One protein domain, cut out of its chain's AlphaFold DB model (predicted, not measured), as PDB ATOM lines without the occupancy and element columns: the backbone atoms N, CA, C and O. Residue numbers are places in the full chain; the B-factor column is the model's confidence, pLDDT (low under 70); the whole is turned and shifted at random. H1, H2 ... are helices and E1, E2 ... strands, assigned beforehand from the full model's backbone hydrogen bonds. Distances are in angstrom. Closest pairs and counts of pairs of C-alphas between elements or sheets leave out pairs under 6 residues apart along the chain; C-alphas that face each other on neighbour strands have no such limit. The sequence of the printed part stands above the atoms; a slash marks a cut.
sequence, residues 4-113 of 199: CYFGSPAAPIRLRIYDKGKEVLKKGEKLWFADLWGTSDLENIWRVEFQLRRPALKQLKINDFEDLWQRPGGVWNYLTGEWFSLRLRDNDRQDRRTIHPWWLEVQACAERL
ATOM      1  N   CYS A   4    -103.905 -43.027 142.209       93.56
ATOM      2  CA  CYS A   4    -104.033 -44.043 143.243       93.56
ATOM      3  C   CYS A   4    -104.288 -43.408 144.603       93.56
ATOM      4  O   CYS A   4    -103.676 -42.395 144.951       93.56
ATOM      5  N   TYR A   5    -105.142 -44.053 145.397       95.44
ATOM      6  CA  TYR A   5    -105.459 -43.651 146.762       95.44
ATOM      7  C   TYR A   5    -105.204 -44.804 147.730       95.44
ATOM      8  O   TYR A   5    -105.677 -45.913 147.499       95.44
ATOM      9  N   PHE A   6    -104.544 -44.516 148.852       95.81
ATOM     10  CA  PHE A   6    -104.401 -45.454 149.965       95.81
ATOM     11  C   PHE A   6    -104.881 -44.791 151.256       95.81
ATOM     12  O   PHE A   6    -104.436 -43.695 151.603       95.81
ATOM     13  N   GLY A   7    -105.810 -45.445 151.956       93.06
ATOM     14  CA  GLY A   7    -106.535 -44.869 153.090       93.06
ATOM     15  C   GLY A   7    -107.798 -44.104 152.671       93.06
ATOM     16  O   GLY A   7    -107.873 -43.497 151.599       93.06
ATOM     17  N   SER A   8    -108.819 -44.143 153.530       93.19
ATOM     18  CA  SER A   8    -110.087 -43.449 153.282       93.19
ATOM     19  C   SER A   8    -109.930 -41.923 153.418       93.19
ATOM     20  O   SER A   8    -109.015 -41.448 154.094       93.19
ATOM     21  N   PRO A   9    -110.829 -41.106 152.834       91.56
ATOM     22  CA  PRO A   9    -110.790 -39.649 152.995       91.56
ATOM     23  C   PRO A   9    -110.815 -39.168 154.457       91.56
ATOM     24  O   PRO A   9    -110.244 -38.119 154.768       91.56
ATOM     25  N   ALA A  10    -111.456 -39.925 155.351       90.56
ATOM     26  CA  ALA A  10    -111.557 -39.626 156.780       90.56
ATOM     27  C   ALA A  10    -110.396 -40.201 157.613       90.56
ATOM     28  O   ALA A  10    -110.260 -39.842 158.782       90.56
ATOM     29  N   ALA A  11    -109.551 -41.059 157.032       92.94
ATOM     30  CA  ALA A  11    -108.472 -41.721 157.754       92.94
ATOM     31  C   ALA A  11    -107.446 -40.714 158.317       92.94
ATOM     32  O   ALA A  11    -107.221 -39.656 157.716       92.94
ATOM     33  N   PRO A  12    -106.782 -41.042 159.445       95.00
ATOM     34  CA  PRO A  12    -105.728 -40.205 160.013       95.00
ATOM     35  C   PRO A  12    -104.570 -39.918 159.050       95.00
ATOM     36  O   PRO A  12    -103.997 -38.833 159.112       95.00
ATOM     37  N   ILE A  13    -104.248 -40.879 158.179       97.06
ATOM     38  CA  ILE A  13    -103.246 -40.767 157.115       97.06
ATOM     39  C   ILE A  13    -103.884 -41.235 155.806       97.06
ATOM     40  O   ILE A  13    -104.559 -42.267 155.787       97.06
ATOM     41  N   ARG A  14    -103.665 -40.487 154.721       97.75
ATOM     42  CA  ARG A  14    -104.064 -40.871 153.360       97.75
ATOM     43  C   ARG A  14    -102.957 -40.535 152.370       97.75
ATOM     44  O   ARG A  14    -102.432 -39.429 152.418       97.75
ATOM     45  N   LEU A  15    -102.667 -41.448 151.453       98.06
ATOM     46  CA  LEU A  15    -101.702 -41.265 150.372       98.06
ATOM     47  C   LEU A  15    -102.412 -41.117 149.028       98.06
ATOM     48  O   LEU A  15    -103.400 -41.803 148.750       98.06
ATOM     49  N   ARG A  16    -101.886 -40.214 148.202       97.25
ATOM     50  CA  ARG A  16    -102.268 -39.987 146.809       97.25
ATOM     51  C   ARG A  16    -101.029 -40.086 145.932       97.25
ATOM     52  O   ARG A  16    -100.059 -39.378 146.185       97.25
ATOM     53  N   ILE A  17    -101.081 -40.930 144.908       96.38
ATOM     54  CA  ILE A  17    -100.049 -41.002 143.866       96.38
ATOM     55  C   ILE A  17    -100.731 -40.734 142.535       96.38
ATOM     56  O   ILE A  17    -101.618 -41.496 142.157       96.38
ATOM     57  N   TYR A  18    -100.380 -39.650 141.852       94.50
ATOM     58  CA  TYR A  18    -101.106 -39.233 140.652       94.50
ATOM     59  C   TYR A  18    -100.244 -38.493 139.641       94.50
ATOM     60  O   TYR A  18     -99.233 -37.890 140.001       94.50
ATOM     61  N   ASP A  19    -100.693 -38.525 138.389       93.38
ATOM     62  CA  ASP A  19    -100.117 -37.763 137.287       93.38
ATOM     63  C   ASP A  19    -100.506 -36.285 137.442       93.38
ATOM     64  O   ASP A  19    -101.634 -35.855 137.169       93.38
ATOM     65  N   LYS A  20     -99.569 -35.508 137.984       91.12
ATOM     66  CA  LYS A  20     -99.746 -34.086 138.246       91.12
ATOM     67  C   LYS A  20     -99.661 -33.267 136.967       91.12
ATOM     68  O   LYS A  20    -100.370 -32.267 136.872       91.12
ATOM     69  N   GLY A  21     -98.845 -33.701 136.011       89.75
ATOM     70  CA  GLY A  21     -98.733 -33.087 134.693       89.75
ATOM     71  C   GLY A  21    -100.090 -32.995 134.002       89.75
ATOM     72  O   GLY A  21    -100.557 -31.904 133.667       89.75
ATOM     73  N   LYS A  22    -100.809 -34.122 133.938       88.44
ATOM     74  CA  LYS A  22    -102.182 -34.159 133.408       88.44
ATOM     75  C   LYS A  22    -103.166 -33.309 134.208       88.44
ATOM     76  O   LYS A  22    -104.029 -32.669 133.611       88.44
ATOM     77  N   GLU A  23    -103.063 -33.268 135.542       86.06
ATOM     78  CA  GLU A  23    -103.943 -32.405 136.351       86.06
ATOM     79  C   GLU A  23    -103.723 -30.915 136.045       86.06
ATOM     80  O   GLU A  23    -104.689 -30.149 136.003       86.06
ATOM     81  N   VAL A  24    -102.466 -30.504 135.853       86.38
ATOM     82  CA  VAL A  24    -102.102 -29.124 135.514       86.38
ATOM     83  C   VAL A  24    -102.649 -28.750 134.139       86.38
ATOM     84  O   VAL A  24    -103.358 -27.749 134.030       86.38
ATOM     85  N   LEU A  25    -102.403 -29.590 133.129       83.56
ATOM     86  CA  LEU A  25    -102.868 -29.372 131.758       83.56
ATOM     87  C   LEU A  25    -104.398 -29.308 131.668       83.56
ATOM     88  O   LEU A  25    -104.946 -28.411 131.035       83.56
ATOM     89  N   LYS A  26    -105.105 -30.217 132.351       82.00
ATOM     90  CA  LYS A  26    -106.573 -30.302 132.295       82.00
ATOM     91  C   LYS A  26    -107.279 -29.100 132.922       82.00
ATOM     92  O   LYS A  26    -108.390 -28.773 132.516       82.00
ATOM     93  N   LYS A  27    -106.684 -28.483 133.948       74.69
ATOM     94  CA  LYS A  27    -107.306 -27.360 134.667       74.69
ATOM     95  C   LYS A  27    -106.936 -25.993 134.097       74.69
ATOM     96  O   LYS A  27    -107.627 -25.042 134.428       74.69
ATOM     97  N   GLY A  28    -105.873 -25.875 133.294       67.69
ATOM     98  CA  GLY A  28    -105.448 -24.631 132.627       67.69
ATOM     99  C   GLY A  28    -104.932 -23.512 133.551       67.69
ATOM    100  O   GLY A  28    -104.071 -22.737 133.163       67.69
ATOM    101  N   GLU A  29    -105.375 -23.463 134.807       67.38
ATOM    102  CA  GLU A  29    -105.060 -22.419 135.799       67.38
ATOM    103  C   GLU A  29    -103.736 -22.648 136.552       67.38
ATOM    104  O   GLU A  29    -103.349 -21.873 137.425       67.38
ATOM    105  N   LYS A  30    -103.047 -23.758 136.274       76.75
ATOM    106  CA  LYS A  30    -101.898 -24.230 137.063       76.75
ATOM    107  C   LYS A  30    -100.590 -24.281 136.273       76.75
ATOM    108  O   LYS A  30     -99.646 -24.924 136.722       76.75
ATOM    109  N   LEU A  31    -100.527 -23.624 135.114       80.81
ATOM    110  CA  LEU A  31     -99.361 -23.670 134.222       80.81
ATOM    111  C   LEU A  31     -98.075 -23.127 134.868       80.81
ATOM    112  O   LEU A  31     -96.999 -23.586 134.513       80.81
ATOM    113  N   TRP A  32     -98.182 -22.276 135.895       85.06
ATOM    114  CA  TRP A  32     -97.047 -21.797 136.702       85.06
ATOM    115  C   TRP A  32     -96.230 -22.919 137.374       85.06
ATOM    116  O   TRP A  32     -95.105 -22.694 137.815       85.06
ATOM    117  N   PHE A  33     -96.763 -24.147 137.464       86.19
ATOM    118  CA  PHE A  33     -95.967 -25.296 137.897       86.19
ATOM    119  C   PHE A  33     -94.825 -25.628 136.928       86.19
ATOM    120  O   PHE A  33     -93.808 -26.131 137.395       86.19
ATOM    121  N   ALA A  34     -94.968 -25.347 135.628       86.50
ATOM    122  CA  ALA A  34     -93.905 -25.541 134.640       86.50
ATOM    123  C   ALA A  34     -92.657 -24.731 135.022       86.50
ATOM    124  O   ALA A  34     -91.558 -25.277 135.119       86.50
ATOM    125  N   ASP A  35     -92.864 -23.456 135.370       87.81
ATOM    126  CA  ASP A  35     -91.805 -22.560 135.835       87.81
ATOM    127  C   ASP A  35     -91.196 -23.056 137.153       87.81
ATOM    128  O   ASP A  35     -89.977 -23.106 137.297       87.81
ATOM    129  N   LEU A  36     -92.036 -23.492 138.105       87.94
ATOM    130  CA  LEU A  36     -91.572 -24.024 139.393       87.94
ATOM    131  C   LEU A  36     -90.716 -25.289 139.235       87.94
ATOM    132  O   LEU A  36     -89.754 -25.484 139.976       87.94
ATOM    133  N   TRP A  37     -91.096 -26.181 138.322       88.50
ATOM    134  CA  TRP A  37     -90.369 -27.422 138.058       88.50
ATOM    135  C   TRP A  37     -89.187 -27.231 137.109       88.50
ATOM    136  O   TRP A  37     -88.413 -28.166 136.927       88.50
ATOM    137  N   GLY A  38     -89.042 -26.041 136.519       88.88
ATOM    138  CA  GLY A  38     -87.998 -25.747 135.545       88.88
ATOM    139  C   GLY A  38     -88.114 -26.591 134.275       88.88
ATOM    140  O   GLY A  38     -87.097 -26.911 133.668       88.88
ATOM    141  N   THR A  39     -89.331 -26.993 133.893       88.56
ATOM    142  CA  THR A  39     -89.573 -27.815 132.701       88.56
ATOM    143  C   THR A  39     -90.822 -27.359 131.960       88.56
ATOM    144  O   THR A  39     -91.874 -27.136 132.556       88.56
ATOM    145  N   SER A  40     -90.710 -27.254 130.636       85.50
ATOM    146  CA  SER A  40     -91.850 -27.082 129.733       85.50
ATOM    147  C   SER A  40     -92.509 -28.414 129.362       85.50
ATOM    148  O   SER A  40     -93.641 -28.418 128.885       85.50
ATOM    149  N   ASP A  41     -91.807 -29.532 129.566       89.88
ATOM    150  CA  ASP A  41     -92.361 -30.872 129.402       89.88
ATOM    151  C   ASP A  41     -93.102 -31.270 130.681       89.88
ATOM    152  O   ASP A  41     -92.496 -31.432 131.746       89.88
ATOM    153  N   LEU A  42     -94.427 -31.365 130.568       87.56
ATOM    154  CA  LEU A  42     -95.329 -31.733 131.656       87.56
ATOM    155  C   LEU A  42     -95.737 -33.210 131.602       87.56
ATOM    156  O   LEU A  42     -96.582 -33.634 132.391       87.56
ATOM    157  N   GLU A  43     -95.169 -34.003 130.696       88.94
ATOM    158  CA  GLU A  43     -95.411 -35.437 130.669       88.94
ATOM    159  C   GLU A  43     -94.709 -36.143 131.837       88.94
ATOM    160  O   GLU A  43     -93.639 -35.756 132.299       88.94
ATOM    161  N   ASN A  44     -95.331 -37.210 132.347       87.56
ATOM    162  CA  ASN A  44     -94.763 -38.072 133.390       87.56
ATOM    163  C   ASN A  44     -94.356 -37.357 134.695       87.56
ATOM    164  O   ASN A  44     -93.533 -37.868 135.459       87.56
ATOM    165  N   ILE A  45     -94.981 -36.222 135.017       91.06
ATOM    166  CA  ILE A  45     -94.793 -35.557 136.309       91.06
ATOM    167  C   ILE A  45     -95.731 -36.180 137.337       91.06
ATOM    168  O   ILE A  45     -96.921 -35.866 137.399       91.06
ATOM    169  N   TRP A  46     -95.187 -37.050 138.185       92.75
ATOM    170  CA  TRP A  46     -95.937 -37.729 139.240       92.75
ATOM    171  C   TRP A  46     -95.778 -37.037 140.591       92.75
ATOM    172  O   TRP A  46     -94.680 -36.653 140.987       92.75
ATOM    173  N   ARG A  47     -96.877 -36.926 141.344       93.62
ATOM    174  CA  ARG A  47     -96.856 -36.448 142.730       93.62
ATOM    175  C   ARG A  47     -97.207 -37.563 143.702       93.62
ATOM    176  O   ARG A  47     -98.225 -38.232 143.539       93.62
ATOM    177  N   VAL A  48     -96.399 -37.676 144.752       96.38
ATOM    178  CA  VAL A  48     -96.681 -38.456 145.960       96.38
ATOM    179  C   VAL A  48     -97.083 -37.483 147.062       96.38
ATOM    180  O   VAL A  48     -96.328 -36.579 147.403       96.38
ATOM    181  N   GLU A  49     -98.293 -37.626 147.590       96.19
ATOM    182  CA  GLU A  49     -98.862 -36.678 148.545       96.19
ATOM    183  C   GLU A  49     -99.479 -37.410 149.736       96.19
ATOM    184  O   GLU A  49    -100.388 -38.230 149.578       96.19
ATOM    185  N   PHE A  50     -99.007 -37.075 150.937       96.50
ATOM    186  CA  PHE A  50     -99.570 -37.560 152.190       96.50
ATOM    187  C   PHE A  50    -100.440 -36.490 152.840       96.50
ATOM    188  O   PHE A  50    -100.046 -35.339 153.012       96.50
ATOM    189  N   GLN A  51    -101.634 -36.892 153.252       96.25
ATOM    190  CA  GLN A  51    -102.525 -36.104 154.085       96.25
ATOM    191  C   GLN A  51    -102.456 -36.618 155.515       96.25
ATOM    192  O   GLN A  51    -102.800 -37.773 155.761       96.25
ATOM    193  N   LEU A  52    -102.097 -35.744 156.453       95.25
ATOM    194  CA  LEU A  52    -102.083 -36.041 157.883       95.25
ATOM    195  C   LEU A  52    -103.199 -35.269 158.582       95.25
ATOM    196  O   LEU A  52    -103.300 -34.049 158.465       95.25
ATOM    197  N   ARG A  53    -104.051 -35.977 159.322       94.38
ATOM    198  CA  ARG A  53    -105.057 -35.365 160.203       94.38
ATOM    199  C   ARG A  53    -104.526 -35.270 161.632       94.38
ATOM    200  O   ARG A  53    -103.571 -35.955 162.000       94.38
ATOM    201  N   ARG A  54    -105.201 -34.475 162.473       90.44
ATOM    202  CA  ARG A  54    -104.809 -34.231 163.875       90.44
ATOM    203  C   ARG A  54    -104.465 -35.504 164.668       90.44
ATOM    204  O   ARG A  54    -103.472 -35.448 165.388       90.44
ATOM    205  N   PRO A  55    -105.189 -36.638 164.547       90.12
ATOM    206  CA  PRO A  55    -104.803 -37.860 165.253       90.12
ATOM    207  C   PRO A  55    -103.417 -38.378 164.851       90.12
ATOM    208  O   PRO A  55    -102.629 -38.709 165.726       90.12
ATOM    209  N   ALA A  56    -103.084 -38.392 163.556       92.88
ATOM    210  CA  ALA A  56    -101.766 -38.823 163.091       92.88
ATOM    211  C   ALA A  56    -100.664 -37.845 163.524       92.88
ATOM    212  O   ALA A  56     -99.632 -38.284 164.015       92.88
ATOM    213  N   LEU A  57    -100.908 -36.533 163.420       92.06
ATOM    214  CA  LEU A  57     -99.955 -35.506 163.865       92.06
ATOM    215  C   LEU A  57     -99.628 -35.635 165.359       92.06
ATOM    216  O   LEU A  57     -98.459 -35.639 165.729       92.06
ATOM    217  N   LYS A  58    -100.640 -35.845 166.212       88.62
ATOM    218  CA  LYS A  58    -100.431 -36.081 167.649       88.62
ATOM    219  C   LYS A  58     -99.571 -37.314 167.918       88.62
ATOM    220  O   LYS A  58     -98.662 -37.251 168.735       88.62
ATOM    221  N   GLN A  59     -99.828 -38.416 167.214       86.94
ATOM    222  CA  GLN A  59     -99.041 -39.644 167.368       86.94
ATOM    223  C   GLN A  59     -97.591 -39.460 166.907       86.94
ATOM    224  O   GLN A  59     -96.696 -40.095 167.449       86.94
ATOM    225  N   LEU A  60     -97.354 -38.564 165.947       88.69
ATOM    226  CA  LEU A  60     -96.024 -38.140 165.501       88.69
ATOM    227  C   LEU A  60     -95.397 -37.061 166.409       88.69
ATOM    228  O   LEU A  60     -94.317 -36.558 166.106       88.69
ATOM    229  N   LYS A  61     -96.053 -36.708 167.526       87.81
ATOM    230  CA  LYS A  61     -95.639 -35.654 168.467       87.81
ATOM    231  C   LYS A  61     -95.464 -34.288 167.790       87.81
ATOM    232  O   LYS A  61     -94.507 -33.580 168.087       87.81
ATOM    233  N   ILE A  62     -96.383 -33.962 166.878       89.31
ATOM    234  CA  ILE A  62     -96.494 -32.668 166.194       89.31
ATOM    235  C   ILE A  62     -97.742 -31.962 166.719       89.31
ATOM    236  O   ILE A  62     -98.875 -32.317 166.364       89.31
ATOM    237  N   ASN A  63     -97.545 -30.991 167.608       87.56
ATOM    238  CA  ASN A  63     -98.630 -30.307 168.310       87.56
ATOM    239  C   ASN A  63     -98.945 -28.934 167.713       87.56
ATOM    240  O   ASN A  63    -100.120 -28.532 167.721       87.56
ATOM    241  N   ASP A  64     -97.930 -28.282 167.150       85.31
ATOM    242  CA  ASP A  64     -97.970 -26.958 166.538       85.31
ATOM    243  C   ASP A  64     -97.146 -26.898 165.233       85.31
ATOM    244  O   ASP A  64     -96.701 -27.918 164.698       85.31
ATOM    245  N   PHE A  65     -97.036 -25.696 164.663       84.44
ATOM    246  CA  PHE A  65     -96.302 -25.459 163.419       84.44
ATOM    247  C   PHE A  65     -94.784 -25.546 163.588       84.44
ATOM    248  O   PHE A  65     -94.104 -25.938 162.642       84.44
ATOM    249  N   GLU A  66     -94.262 -25.216 164.767       85.12
ATOM    250  CA  GLU A  66     -92.826 -25.246 165.042       85.12
ATOM    251  C   GLU A  66     -92.337 -26.699 165.092       85.12
ATOM    252  O   GLU A  66     -91.383 -27.061 164.404       85.12
ATOM    253  N   ASP A  67     -93.079 -27.574 165.782       85.25
ATOM    254  CA  ASP A  67     -92.840 -29.022 165.784       85.25
ATOM    255  C   ASP A  67     -92.782 -29.597 164.356       85.25
ATOM    256  O   ASP A  67     -91.954 -30.463 164.051       85.25
ATOM    257  N   LEU A  68     -93.683 -29.136 163.478       84.81
ATOM    258  CA  LEU A  68     -93.752 -29.588 162.090       84.81
ATOM    259  C   LEU A  68     -92.529 -29.125 161.292       84.81
ATOM    260  O   LEU A  68     -91.958 -29.919 160.544       84.81
ATOM    261  N   TRP A  69     -92.129 -27.862 161.452       85.12
ATOM    262  CA  TRP A  69     -91.008 -27.270 160.722       85.12
ATOM    263  C   TRP A  69     -89.655 -27.861 161.126       85.12
ATOM    264  O   TRP A  69     -88.739 -27.949 160.311       85.12
ATOM    265  N   GLN A  70     -89.543 -28.343 162.363       86.50
ATOM    266  CA  GLN A  70     -88.328 -28.985 162.860       86.50
ATOM    267  C   GLN A  70     -88.156 -30.435 162.389       86.50
ATOM    268  O   GLN A  70     -87.044 -30.962 162.452       86.50
ATOM    269  N   ARG A  71     -89.233 -31.112 161.960       86.94
ATOM    270  CA  ARG A  71     -89.234 -32.561 161.683       86.94
ATOM    271  C   ARG A  71     -89.766 -33.011 160.305       86.94
ATOM    272  O   ARG A  71     -90.210 -34.162 160.223       86.94
ATOM    273  N   PRO A  72     -89.744 -32.224 159.208       89.81
ATOM    274  CA  PRO A  72     -90.395 -32.663 157.976       89.81
ATOM    275  C   PRO A  72     -89.702 -33.877 157.340       89.81
ATOM    276  O   PRO A  72     -90.397 -34.793 156.897       89.81
ATOM    277  N   GLY A  73     -88.366 -33.958 157.387       91.38
ATOM    278  CA  GLY A  73     -87.611 -35.133 156.925       91.38
ATOM    279  C   GLY A  73     -87.960 -36.417 157.690       91.38
ATOM    280  O   GLY A  73     -88.284 -37.436 157.083       91.38
ATOM    281  N   GLY A  74     -88.019 -36.351 159.024       91.38
ATOM    282  CA  GLY A  74     -88.386 -37.501 159.859       91.38
ATOM    283  C   GLY A  74     -89.832 -37.970 159.658       91.38
ATOM    284  O   GLY A  74     -90.108 -39.173 159.659       91.38
ATOM    285  N   VAL A  75     -90.765 -37.034 159.442       93.19
ATOM    286  CA  VAL A  75     -92.151 -37.358 159.064       93.19
ATOM    287  C   VAL A  75     -92.193 -38.044 157.704       93.19
ATOM    288  O   VAL A  75     -92.893 -39.045 157.553       93.19
ATOM    289  N   TRP A  76     -91.440 -37.536 156.726       95.25
ATOM    290  CA  TRP A  76     -91.370 -38.123 155.394       95.25
ATOM    291  C   TRP A  76     -90.842 -39.559 155.441       95.25
ATOM    292  O   TRP A  76     -91.532 -40.462 154.977       95.25
ATOM    293  N   ASN A  77     -89.716 -39.787 156.126       93.50
ATOM    294  CA  ASN A  77     -89.127 -41.112 156.344       93.50
ATOM    295  C   ASN A  77     -90.119 -42.111 156.950       93.50
ATOM    296  O   ASN A  77     -90.250 -43.239 156.469       93.50
ATOM    297  N   TYR A  78     -90.866 -41.692 157.977       94.62
ATOM    298  CA  TYR A  78     -91.911 -42.530 158.562       94.62
ATOM    299  C   TYR A  78     -92.982 -42.907 157.523       94.62
ATOM    300  O   TYR A  78     -93.366 -44.074 157.407       94.62
ATOM    301  N   LEU A  79     -93.465 -41.935 156.747       96.31
ATOM    302  CA  LEU A  79     -94.553 -42.144 155.793       96.31
ATOM    303  C   LEU A  79     -94.151 -43.030 154.613       96.31
ATOM    304  O   LEU A  79     -94.951 -43.864 154.186       96.31
ATOM    305  N   THR A  80     -92.928 -42.869 154.107       95.81
ATOM    306  CA  THR A  80     -92.424 -43.582 152.925       95.81
ATOM    307  C   THR A  80     -91.668 -44.867 153.248       95.81
ATOM    308  O   THR A  80     -91.377 -45.643 152.338       95.81
ATOM    309  N   GLY A  81     -91.294 -45.087 154.509       92.69
ATOM    310  CA  GLY A  81     -90.568 -46.272 154.966       92.69
ATOM    311  C   GLY A  81     -91.426 -47.227 155.789       92.69
ATOM    312  O   GLY A  81     -91.508 -48.412 155.470       92.69
ATOM    313  N   GLU A  82     -92.066 -46.710 156.839       91.56
ATOM    314  CA  GLU A  82     -92.787 -47.526 157.823       91.56
ATOM    315  C   GLU A  82     -94.287 -47.637 157.509       91.56
ATOM    316  O   GLU A  82     -94.859 -48.720 157.621       91.56
ATOM    317  N   TRP A  83     -94.947 -46.538 157.123       94.94
ATOM    318  CA  TRP A  83     -96.397 -46.546 156.876       94.94
ATOM    319  C   TRP A  83     -96.773 -47.117 155.505       94.94
ATOM    320  O   TRP A  83     -97.744 -47.867 155.396       94.94
ATOM    321  N   PHE A  84     -96.027 -46.768 154.456       95.69
ATOM    322  CA  PHE A  84     -96.246 -47.272 153.103       95.69
ATOM    323  C   PHE A  84     -94.918 -47.474 152.385       95.69
ATOM    324  O   PHE A  84     -94.032 -46.631 152.460       95.69
ATOM    325  N   SER A  85     -94.804 -48.569 151.636       93.69
ATOM    326  CA  SER A  85     -93.630 -48.869 150.824       93.69
ATOM    327  C   SER A  85     -94.059 -49.536 149.523       93.69
ATOM    328  O   SER A  85     -94.822 -50.504 149.538       93.69
ATOM    329  N   LEU A  86     -93.575 -49.013 148.396       94.56
ATOM    330  CA  LEU A  86     -93.777 -49.630 147.089       94.56
ATOM    331  C   LEU A  86     -92.633 -50.610 146.812       94.56
ATOM    332  O   LEU A  86     -91.461 -50.232 146.833       94.56
ATOM    333  N   ARG A  87     -92.974 -51.874 146.548       94.69
ATOM    334  CA  ARG A  87     -92.011 -52.973 146.395       94.69
ATOM    335  C   ARG A  87     -92.296 -53.811 145.154       94.69
ATOM    336  O   ARG A  87     -93.451 -53.940 144.743       94.69
ATOM    337  N   LEU A  88     -91.244 -54.389 144.580       94.06
ATOM    338  CA  LEU A  88     -91.334 -55.338 143.471       94.06
ATOM    339  C   LEU A  88     -91.941 -56.662 143.952       94.06
ATOM    340  O   LEU A  88     -91.854 -57.014 145.122       94.06
ATOM    341  N   ARG A  89     -92.597 -57.409 143.062       94.81
ATOM    342  CA  ARG A  89     -93.128 -58.750 143.372       94.81
ATOM    343  C   ARG A  89     -92.083 -59.825 143.057       94.81
ATOM    344  O   ARG A  89     -92.350 -60.739 142.294       94.81
ATOM    345  N   ASP A  90     -90.893 -59.660 143.615       95.25
ATOM    346  CA  ASP A  90     -89.702 -60.486 143.377       95.25
ATOM    347  C   ASP A  90     -89.432 -61.510 144.495       95.25
ATOM    348  O   ASP A  90     -88.523 -62.330 144.397       95.25
ATOM    349  N   ASN A  91     -90.233 -61.471 145.560       95.19
ATOM    350  CA  ASN A  91     -90.194 -62.426 146.657       95.19
ATOM    351  C   ASN A  91     -91.610 -62.729 147.166       95.19
ATOM    352  O   ASN A  91     -92.469 -61.837 147.229       95.19
ATOM    353  N   ASP A  92     -91.848 -63.966 147.596       91.56
ATOM    354  CA  ASP A  92     -93.120 -64.366 148.208       91.56
ATOM    355  C   ASP A  92     -93.341 -63.675 149.557       91.56
ATOM    356  O   ASP A  92     -94.455 -63.253 149.882       91.56
ATOM    357  N   ARG A  93     -92.263 -63.488 150.326       86.88
ATOM    358  CA  ARG A  93     -92.294 -62.786 151.608       86.88
ATOM    359  C   ARG A  93     -92.260 -61.278 151.384       86.88
ATOM    360  O   ARG A  93     -91.285 -60.733 150.872       86.88
ATOM    361  N   GLN A  94     -93.340 -60.600 151.773       84.69
ATOM    362  CA  GLN A  94     -93.550 -59.178 151.475       84.69
ATOM    363  C   GLN A  94     -92.487 -58.253 152.084       84.69
ATOM    364  O   GLN A  94     -92.106 -57.269 151.454       84.69
ATOM    365  N   ASP A  95     -91.995 -58.579 153.278       82.88
ATOM    366  CA  ASP A  95     -90.946 -57.860 154.012       82.88
ATOM    367  C   ASP A  95     -89.568 -57.960 153.340       82.88
ATOM    368  O   ASP A  95     -88.732 -57.074 153.509       82.88
ATOM    369  N   ARG A  96     -89.349 -59.011 152.540       85.75
ATOM    370  CA  ARG A  96     -88.096 -59.268 151.812       85.75
ATOM    371  C   ARG A  96     -88.107 -58.777 150.371       85.75
ATOM    372  O   ARG A  96     -87.096 -58.900 149.689       85.75
ATOM    373  N   ARG A  97     -89.238 -58.256 149.896       93.81
ATOM    374  CA  ARG A  97     -89.345 -57.712 148.541       93.81
ATOM    375  C   ARG A  97     -88.463 -56.488 148.377       93.81
ATOM    376  O   ARG A  97     -88.444 -55.615 149.255       93.81
ATOM    377  N   THR A  98     -87.812 -56.383 147.227       95.69
ATOM    378  CA  THR A  98     -86.972 -55.227 146.904       95.69
ATOM    379  C   THR A  98     -87.829 -53.966 146.816       95.69
ATOM    380  O   THR A  98     -88.928 -53.978 146.250       95.69
ATOM    381  N   ILE A  99     -87.350 -52.863 147.399       96.25
ATOM    382  CA  ILE A  99     -88.010 -51.558 147.267       96.25
ATOM    383  C   ILE A  99     -87.937 -51.133 145.802       96.25
ATOM    384  O   ILE A  99     -86.890 -51.234 145.168       96.25
ATOM    385  N   HIS A 100     -89.057 -50.673 145.251       96.44
ATOM    386  CA  HIS A 100     -89.096 -50.219 143.868       96.44
ATOM    387  C   HIS A 100     -88.099 -49.056 143.665       96.44
ATOM    388  O   HIS A 100     -88.142 -48.121 144.463       96.44
ATOM    389  N   PRO A 101     -87.264 -49.034 142.606       96.62
ATOM    390  CA  PRO A 101     -86.246 -47.991 142.417       96.62
ATOM    391  C   PRO A 101     -86.799 -46.561 142.469       96.62
ATOM    392  O   PRO A 101     -86.321 -45.737 143.234       96.62
ATOM    393  N   TRP A 102     -87.907 -46.291 141.771       95.31
ATOM    394  CA  TRP A 102     -88.598 -44.993 141.870       95.31
ATOM    395  C   TRP A 102     -89.052 -44.638 143.300       95.31
ATOM    396  O   TRP A 102     -89.111 -43.470 143.661       95.31
ATOM    397  N   TRP A 103     -89.358 -45.630 144.142       96.81
ATOM    398  CA  TRP A 103     -89.726 -45.381 145.536       96.81
ATOM    399  C   TRP A 103     -88.517 -45.060 146.418       96.81
ATOM    400  O   TRP A 103     -88.672 -44.314 147.381       96.81
ATOM    401  N   LEU A 104     -87.325 -45.569 146.086       95.62
ATOM    402  CA  LEU A 104     -86.084 -45.149 146.745       95.62
ATOM    403  C   LEU A 104     -85.838 -43.652 146.521       95.62
ATOM    404  O   LEU A 104     -85.562 -42.942 147.482       95.62
ATOM    405  N   GLU A 105     -86.062 -43.152 145.302       95.12
ATOM    406  CA  GLU A 105     -85.992 -41.712 145.004       95.12
ATOM    407  C   GLU A 105     -87.018 -40.909 145.816       95.12
ATOM    408  O   GLU A 105     -86.713 -39.854 146.373       95.12
ATOM    409  N   VAL A 106     -88.243 -41.434 145.950       95.44
ATOM    410  CA  VAL A 106     -89.274 -40.825 146.804       95.44
ATOM    411  C   VAL A 106     -88.820 -40.782 148.267       95.44
ATOM    412  O   VAL A 106     -89.020 -39.761 148.916       95.44
ATOM    413  N   GLN A 107     -88.207 -41.844 148.796       94.88
ATOM    414  CA  GLN A 107     -87.683 -41.879 150.168       94.88
ATOM    415  C   GLN A 107     -86.528 -40.885 150.367       94.88
ATOM    416  O   GLN A 107     -86.528 -40.148 151.354       94.88
ATOM    417  N   ALA A 108     -85.603 -40.795 149.408       92.94
ATOM    418  CA  ALA A 108     -84.436 -39.915 149.462       92.94
ATOM    419  C   ALA A 108     -84.796 -38.417 149.551       92.94
ATOM    420  O   ALA A 108     -84.025 -37.617 150.079       92.94
ATOM    421  N   CYS A 109     -86.003 -38.019 149.128       91.31
ATOM    422  CA  CYS A 109     -86.501 -36.652 149.316       91.31
ATOM    423  C   CYS A 109     -86.511 -36.185 150.783       91.31
ATOM    424  O   CYS A 109     -86.516 -34.974 151.009       91.31
ATOM    425  N   ALA A 110     -86.483 -37.093 151.769       89.12
ATOM    426  CA  ALA A 110     -86.372 -36.729 153.182       89.12
ATOM    427  C   ALA A 110     -85.172 -35.813 153.468       89.12
ATOM    428  O   ALA A 110     -85.304 -34.870 154.244       89.12
ATOM    429  N   GLU A 111     -84.036 -36.031 152.799       84.69
ATOM    430  CA  GLU A 111     -82.808 -35.246 152.993       84.69
ATOM    431  C   GLU A 111     -82.990 -33.776 152.594       84.69
ATOM    432  O   GLU A 111     -82.435 -32.865 153.210       84.69
ATOM    433  N   ARG A 112     -83.837 -33.526 151.588       84.12
ATOM    434  CA  ARG A 112     -84.169 -32.176 151.109       84.12
ATOM    435  C   ARG A 112     -85.129 -31.444 152.043       84.12
ATOM    436  O   ARG A 112     -85.271 -30.229 151.947       84.12
ATOM    437  N   LEU A 113     -85.790 -32.177 152.937       80.81
ATOM    438  CA  LEU A 113     -86.768 -31.666 153.893       80.81
ATOM    439  C   LEU A 113     -86.143 -31.343 155.264       80.81
ATOM    440  O   LEU A 113     -86.868 -31.081 156.219       80.81
TER     441      LEU A 113
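AT A GLANCE: This is residues 4 to 113 of the 199 residues of an uncharacterized protein of Geobacteraceae bacterium GWC2_58_44 (UniProt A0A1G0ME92). A narrow, three-stranded antiparallel ribbon has a small head of two short helices, H1 and H2, at one end and the short helix H3 at the other. A helical hairpin, H5 and H6, packs loosely on E2 and E3 through residues 76 to 83 of H5, and a long loop, residues 84 to 100, swings away from the ribbon between its two helices. The 110 printed residues hold three named strands and six named helices, in the chain order E1 E2 H1 H2 E3 H3 H4 H5 H6, with sheet order E1 - E2 - E3. The class is mixed, helices and strands. The whole is only just loose, close to compact, with a radius of gyration of the C-alphas of 16.0 A and spans of 42 by 38 by 29 A.

IN THESE COORDINATES: E1 is residues 4 to 6, beginning at C-alpha 4, (-104.033, -44.043, 143.243). E2, residues 13 to 19, is 20.3 A long. H1 is residues 20 to 27 and H2 residues 32 to 37. E3, residues 46 to 52, is 19.7 A long and begins at C-alpha 46, (-95.937, -37.729, 139.240). H3 is residues 54 to 59 and H4 residues 65 to 70. H5, residues 72 to 83, measures 15.2 A. H6, residues 101 to 113, measures 20.0 A and ends at C-alpha 113, (-86.768, -31.666, 153.893).

HOW THE PARTS SIT: E1 and E2 form a hairpin, antiparallel at 172 degrees, with N 4 and O 17 2.8 A apart, within hydrogen-bond range. E2 and E3 are antiparallel at 164 degrees, with N 16 and O 49 at 2.8 A and N 47 and O 18 at 2.9 A. H1 only grazes the sheet, with its residues 20 to 22. H1 and H2 are close but not clearly touching, the closest C-alphas being those of Val 24 and Phe 33, 7.6 A apart; H2 is not on the sheet. H3 only grazes the sheet, with residues 54 to 58. H4 is not on the sheet, is apart from H3, and meets H5 only through their link. H5 only grazes the sheet, with residues 76 to 83; its closest C-alpha pair with E3 is Leu 79 and Phe 50, 7.7 A. H5 and H6, a helical hairpin, touch, closest at the C-alphas of Gly 73 and Ala 110, 4.3 A, at a shallow tilt of 28 degrees, opposite ways. In H1, H2, H3 and H4 every O i to N i+4 pair is within hydrogen-bond range; in H5 7 of 8 are, in H6 6 of 9.

THE WHOLE: The two C-alphas farthest apart are those of Glu 29 and Asp 92, 45.3 A. The printed part has no cut. The link from H5 to H6, 17 residues, is long. Mean pLDDT of the printed part is 90.4; residues 28 to 29 are under 70.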